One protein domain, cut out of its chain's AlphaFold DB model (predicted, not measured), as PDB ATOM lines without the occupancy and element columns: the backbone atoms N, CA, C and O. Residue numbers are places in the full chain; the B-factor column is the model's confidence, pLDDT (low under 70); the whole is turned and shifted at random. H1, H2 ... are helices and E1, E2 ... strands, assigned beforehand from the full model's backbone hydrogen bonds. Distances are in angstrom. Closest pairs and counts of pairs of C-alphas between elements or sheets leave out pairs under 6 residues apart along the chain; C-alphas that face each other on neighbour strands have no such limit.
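AT A GLANCE: This is residues 80 to 124 of the 130 residues of an uncharacterized protein of Bradyrhizobium hipponense (UniProt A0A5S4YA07). A small sheet of three strands, E1, E2 and E3, has one short helix, H1, lying over the face of its edge strand E1, along the strands. From the end of E2 a long loop, residues 109 to 120, swings out to Asp 113 and folds back to bring in E3 on the other side of E2. The printed part has 45 residues, with one named helix and three named strands in the order H1 E1 E2 E3; the sheet order is E1, E2, E3, antiparallel throughout. The class is mixed, helices and strands, with under half of the residues, 21, in named elements. The whole is compact, with a radius of gyration of the C-alphas of 9.7 A and spans of 28 by 20 by 15 A.

IN THESE COORDINATES: Start with the sheet's inner strand, E2, residues 104 to 108, which runs 12.7 A from C-alpha 104 at (88.200, 17.096, -26.410) to C-alpha 108 at (78.527, 25.160, -24.658). E1, residues 98 to 101, comes before it and measures 10.0 A. E3, residues 121 to 123, is short and ends with C-alpha 123 at (83.804, 18.796, -20.861). For the helix, find C-alpha 80 at (93.431, 21.603, -36.315); from there H1, residues 80 to 88, runs 12.2 A to C-alpha 88.

HOW THE PARTS SIT: Look first at E1 and E2, an antiparallel hairpin with 148 degrees between their directions. There N 99 and O 106 are 2.8 A apart and N 101 and O 104 are 2.9 A apart, within hydrogen-bond range. E2 and E3 are also an antiparallel hairpin, at 133 degrees; N 107 and O 122 are within hydrogen-bond range at 2.8 A. These three strands make a meander, each strand the antiparallel neighbour of the one before, and E1 and E3 are its edge strands. H1 is on the sheet, at a height over the sheet of 9.2 A. It lies over E1 and runs along the strands, at 15 degrees to E1 on the local plane. The closest C-alphas of H1 and E1 are those of Thr 84 and Thr 101, 5.4 A apart. In H1 every O i to N i+4 pair is within hydrogen-bond range.

THE WHOLE: The two C-alphas farthest apart in the domain, those of Glu 80 and Asp 113, are 28.2 A from each other. The printed part has no cut. The link from E1 to E2 is tight, that from H1 to E1 is short, and that from E2 to E3, with 12 residues, is long. The mean pLDDT of the printed part is 92.0, and no printed residue of this model is under 70.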
ATOM      1  N   GLU A  80      94.297  22.081 -37.397       89.75
ATOM      2  CA  GLU A  80      93.431  21.603 -36.315       89.75
ATOM      3  C   GLU A  80      93.366  22.584 -35.139       89.75
ATOM      4  O   GLU A  80      92.324  22.697 -34.485       89.75
ATOM      5  N   ILE A  81      94.459  23.308 -34.870       90.31
ATOM      6  CA  ILE A  81      94.488  24.355 -33.843       90.31
ATOM      7  C   ILE A  81      93.624  25.524 -34.309       90.31
ATOM      8  O   ILE A  81      92.731  25.940 -33.573       90.31
ATOM      9  N   VAL A  82      93.804  25.979 -35.554       92.25
ATOM     10  CA  VAL A  82      92.999  27.064 -36.142       92.25
ATOM     11  C   VAL A  82      91.513  26.711 -36.142       92.25
ATOM     12  O   VAL A  82      90.678  27.529 -35.758       92.25
ATOM     13  N   ALA A  83      91.163  25.481 -36.528       92.69
ATOM     14  CA  ALA A  83      89.782  25.010 -36.498       92.69
ATOM     15  C   ALA A  83      89.216  24.974 -35.070       92.69
ATOM     16  O   ALA A  83      88.086  25.406 -34.849       92.69
ATOM     17  N   THR A  84      90.009  24.506 -34.101       93.44
ATOM     18  CA  THR A  84      89.616  24.477 -32.685       93.44
ATOM     19  C   THR A  84      89.334  25.886 -32.167       93.44
ATOM     20  O   THR A  84      88.258  26.130 -31.628       93.44
ATOM     21  N   GLU A  85      90.254  26.829 -32.372       92.44
ATOM     22  CA  GLU A  85      90.083  28.214 -31.923       92.44
ATOM     23  C   GLU A  85      88.914  28.902 -32.634       92.44
ATOM     24  O   GLU A  85      88.139  29.622 -32.004       92.44
ATOM     25  N   ARG A  86      88.719  28.637 -33.931       93.25
ATOM     26  CA  ARG A  86      87.581  29.173 -34.683       93.25
ATOM     27  C   ARG A  86      86.247  28.714 -34.104       93.25
ATOM     28  O   ARG A  86      85.359  29.540 -33.949       93.25
ATOM     29  N   VAL A  87      86.108  27.426 -33.792       93.38
ATOM     30  CA  VAL A  87      84.865  26.882 -33.229       93.38
ATOM     31  C   VAL A  87      84.619  27.420 -31.820       93.38
ATOM     32  O   VAL A  87      83.501  27.811 -31.513       93.38
ATOM     33  N   LEU A  88      85.640  27.494 -30.961       90.94
ATOM     34  CA  LEU A  88      85.473  28.012 -29.594       90.94
ATOM     35  C   LEU A  88      85.052  29.493 -29.584       90.94
ATOM     36  O   LEU A  88      84.255  29.911 -28.742       90.94
ATOM     37  N   ASN A  89      85.520  30.269 -30.561       91.31
ATOM     38  CA  ASN A  89      85.186  31.686 -30.705       91.31
ATOM     39  C   ASN A  89      83.978  31.958 -31.623       91.31
ATOM     40  O   ASN A  89      83.671  33.118 -31.887       91.31
ATOM     41  N   ASP A  90      83.283  30.925 -32.105       91.31
ATOM     42  CA  ASP A  90      82.165  31.083 -33.037       91.31
ATOM     43  C   ASP A  90      80.945  31.699 -32.345       91.31
ATOM     44  O   ASP A  90      80.257  31.023 -31.583       91.31
ATOM     45  N   GLU A  91      80.651  32.970 -32.642       89.88
ATOM     46  CA  GLU A  91      79.545  33.746 -32.065       89.88
ATOM     47  C   GLU A  91      78.162  33.107 -32.245       89.88
ATOM     48  O   GLU A  91      77.266  33.381 -31.445       89.88
ATOM     49  N   SER A  92      77.988  32.231 -33.238       91.50
ATOM     50  CA  SER A  92      76.714  31.568 -33.517       91.50
ATOM     51  C   SER A  92      76.371  30.443 -32.537       91.50
ATOM     52  O   SER A  92      75.195  30.077 -32.458       91.50
ATOM     53  N   LEU A  93      77.341  29.932 -31.761       92.38
ATOM     54  CA  LEU A  93      77.100  28.828 -30.825       92.38
ATOM     55  C   LEU A  93      75.997  29.179 -29.828       92.38
ATOM     56  O   LEU A  93      76.053  30.200 -29.137       92.38
ATOM     57  N   GLN A  94      75.024  28.284 -29.733       92.81
ATOM     58  CA  GLN A  94      73.893  28.372 -28.832       92.81
ATOM     59  C   GLN A  94      74.101  27.474 -27.621       92.81
ATOM     60  O   GLN A  94      74.765  26.436 -27.660       92.81
ATOM     61  N   ARG A  95      73.508  27.877 -26.497       94.62
ATOM     62  CA  ARG A  95      73.542  27.081 -25.273       94.62
ATOM     63  C   ARG A  95      72.982  25.680 -25.537       94.62
ATOM     64  O   ARG A  95      71.827  25.537 -25.928       94.62
ATOM     65  N   GLY A  96      73.774  24.663 -25.218       94.50
ATOM     66  CA  GLY A  96      73.463  23.254 -25.444       94.50
ATOM     67  C   GLY A  96      74.201  22.638 -26.632       94.50
ATOM     68  O   GLY A  96      74.218  21.412 -26.731       94.50
ATOM     69  N   ASP A  97      74.845  23.444 -27.479       95.00
ATOM     70  CA  ASP A  97      75.623  22.937 -28.608       95.00
ATOM     71  C   ASP A  97      76.789  22.062 -28.136       95.00
ATOM     72  O   ASP A  97      77.454  22.349 -27.133       95.00
ATOM     73  N   ILE A  98      77.042  20.983 -28.882       95.25
ATOM     74  CA  ILE A  98      78.150  20.062 -28.634       95.25
ATOM     75  C   ILE A  98      79.295  20.403 -29.579       95.25
ATOM     76  O   ILE A  98      79.142  20.410 -30.798       95.25
ATOM     77  N   ILE A  99      80.462  20.633 -28.994       94.50
ATOM     78  CA  ILE A  99      81.672  21.058 -29.680       94.50
ATOM     79  C   ILE A  99      82.691  19.929 -29.603       94.50
ATOM     80  O   ILE A  99      83.078  19.515 -28.511       94.50
ATOM     81  N   ALA A 100      83.140  19.440 -30.755       93.25
ATOM     82  CA  ALA A 100      84.212  18.456 -30.859       93.25
ATOM     83  C   ALA A 100      85.478  19.137 -31.385       93.25
ATOM     84  O   ALA A 100      85.488  19.693 -32.481       93.25
ATOM     85  N   THR A 101      86.545  19.099 -30.592       92.25
ATOM     86  CA  THR A 101      87.836  19.720 -30.913       92.25
ATOM     87  C   THR A 101      88.973  18.758 -30.601       92.25
ATOM     88  O   THR A 101      88.785  17.752 -29.914       92.25
ATOM     89  N   LYS A 102      90.193  19.102 -31.021       89.12
ATOM     90  CA  LYS A 102      91.408  18.357 -30.652       89.12
ATOM     91  C   LYS A 102      91.640  18.306 -29.133       89.12
ATOM     92  O   LYS A 102      92.232  17.355 -28.636       89.12
ATOM     93  N   LYS A 103      91.153  19.311 -28.391       88.69
ATOM     94  CA  LYS A 103      91.247  19.388 -26.919       88.69
ATOM     95  C   LYS A 103      90.250  18.457 -26.214       88.69
ATOM     96  O   LYS A 103      90.369  18.239 -25.012       88.69
ATOM     97  N   GLY A 104      89.272  17.922 -26.943       90.94
ATOM     98  CA  GLY A 104      88.200  17.096 -26.410       90.94
ATOM     99  C   GLY A 104      86.827  17.574 -26.864       90.94
ATOM    100  O   GLY A 104      86.683  18.368 -27.799       90.94
ATOM    101  N   MET A 105      85.807  17.061 -26.190       93.88
ATOM    102  CA  MET A 105      84.412  17.305 -26.525       93.88
ATOM    103  C   MET A 105      83.744  18.074 -25.386       93.88
ATOM    104  O   MET A 105      83.939  17.727 -24.223       93.88
ATOM    105  N   PHE A 106      82.974  19.110 -25.705       95.06
ATOM    106  CA  PHE A 106      82.417  20.049 -24.730       95.06
ATOM    107  C   PHE A 106      80.954  20.373 -25.041       95.06
ATOM    108  O   PHE A 106      80.533  20.292 -26.192       95.06
ATOM    109  N   ILE A 107      80.195  20.772 -24.023       95.81
ATOM    110  CA  ILE A 107      78.874  21.392 -24.165       95.81
ATOM    111  C   ILE A 107      79.032  22.887 -23.916       95.81
ATOM    112  O   ILE A 107      79.546  23.277 -22.864       95.81
ATOM    113  N   TYR A 108      78.557  23.714 -24.844       96.00
ATOM    114  CA  TYR A 108      78.527  25.160 -24.658       96.00
ATOM    115  C   TYR A 108      77.370  25.567 -23.738       96.00
ATOM    116  O   TYR A 108      76.205  25.258 -23.991       96.00
ATOM    117  N   GLN A 109      77.680  26.263 -22.649       95.62
ATOM    118  CA  GLN A 109      76.720  26.753 -21.657       95.62
ATOM    119  C   GLN A 109      76.722  28.279 -21.509       95.62
ATOM    120  O   GLN A 109      75.996  28.805 -20.659       95.62
ATOM    121  N   GLY A 110      77.506  28.975 -22.336       92.56
ATOM    122  CA  GLY A 110      77.624  30.427 -22.310       92.56
ATOM    123  C   GLY A 110      76.312  31.132 -22.642       92.56
ATOM    124  O   GLY A 110      75.370  30.549 -23.191       92.56
ATOM    125  N   ARG A 111      76.238  32.405 -22.254       89.00
ATOM    126  CA  ARG A 111      75.076  33.256 -22.518       89.00
ATOM    127  C   ARG A 111      75.352  34.168 -23.718       89.00
ATOM    128  O   ARG A 111      76.461  34.684 -23.815       89.00
ATOM    129  N   PRO A 112      74.361  34.413 -24.594       82.69
ATOM    130  CA  PRO A 112      74.560  35.208 -25.809       82.69
ATOM    131  C   PRO A 112      74.852  36.692 -25.534       82.69
ATOM    132  O   PRO A 112      75.373  37.388 -26.395       82.69
ATOM    133  N   ASP A 113      74.515  37.188 -24.343       85.94
ATOM    134  CA  ASP A 113      74.710  38.570 -23.899       85.94
ATOM    135  C   ASP A 113      76.059  38.807 -23.192       85.94
ATOM    136  O   ASP A 113      76.334  39.925 -22.754       85.94
ATOM    137  N   GLN A 114      76.901  37.778 -23.054       86.38
ATOM    138  CA  GLN A 114      78.175  37.862 -22.341       86.38
ATOM    139  C   GLN A 114      79.354  37.475 -23.239       86.38
ATOM    140  O   GLN A 114      79.221  36.595 -24.090       86.38
ATOM    141  N   PRO A 115      80.534  38.097 -23.047       88.69
ATOM    142  CA  PRO A 115      81.739  37.656 -23.732       88.69
ATOM    143  C   PRO A 115      82.060  36.217 -23.327       88.69
ATOM    144  O   PRO A 115      81.966  35.868 -22.146       88.69
ATOM    145  N   ARG A 116      82.460  35.409 -24.311       87.94
ATOM    146  CA  ARG A 116      82.782  33.989 -24.132       87.94
ATOM    147  C   ARG A 116      83.923  33.803 -23.144       87.94
ATOM    148  O   ARG A 116      84.912  34.537 -23.167       87.94
ATOM    149  N   ARG A 117      83.791  32.791 -22.294       91.94
ATOM    150  CA  ARG A 117      84.800  32.394 -21.310       91.94
ATOM    151  C   ARG A 117      85.078  30.909 -21.433       91.94
ATOM    152  O   ARG A 117      84.204  30.130 -21.789       91.94
ATOM    153  N   GLU A 118      86.270  30.493 -21.028       90.44
ATOM    154  CA  GLU A 118      86.638  29.070 -20.971       90.44
ATOM    155  C   GLU A 118      85.665  28.247 -20.104       90.44
ATOM    156  O   GLU A 118      85.373  27.094 -20.397       90.44
ATOM    157  N   GLN A 119      85.103  28.882 -19.072       93.25
ATOM    158  CA  GLN A 119      84.112  28.322 -18.144       93.25
ATOM    159  C   GLN A 119      82.809  27.893 -18.835       93.25
ATOM    160  O   GLN A 119      82.078  27.059 -18.304       93.25
ATOM    161  N   ASP A 120      82.509  28.476 -19.999       94.12
ATOM    162  CA  ASP A 120      81.294  28.197 -20.758       94.12
ATOM    163  C   ASP A 120      81.356  26.834 -21.460       94.12
ATOM    164  O   ASP A 120      80.335  26.349 -21.941       94.12
ATOM    165  N   PHE A 121      82.531  26.205 -21.531       94.50
ATOM    166  CA  PHE A 121      82.747  24.936 -22.217       94.50
ATOM    167  C   PHE A 121      82.890  23.807 -21.197       94.50
ATOM    168  O   PHE A 121      83.953  23.582 -20.620       94.50
ATOM    169  N   VAL A 122      81.808  23.062 -20.977       95.25
ATOM    170  CA  VAL A 122      81.791  21.974 -19.992       95.25
ATOM    171  C   VAL A 122      82.215  20.664 -20.662       95.25
ATOM    172  O   VAL A 122      81.546  20.240 -21.606       95.25
ATOM    173  N   PRO A 123      83.295  20.001 -20.212       94.31
ATOM    174  CA  PRO A 123      83.804  18.796 -20.861       94.31
ATOM    175  C   PRO A 123      82.810  17.634 -20.769       94.31
ATOM    176  O   PRO A 123      82.226  17.366 -19.717       94.31
ATOM    177  N   ILE A 124      82.663  16.908 -21.875       92.25
ATOM    178  CA  ILE A 124      81.923  15.652 -21.946       92.25
ATOM    179  C   ILE A 124      82.930  14.523 -21.720       92.25
ATOM    180  O   ILE A 124      83.849  14.363 -22.530       92.25
TER     181      ILE A 124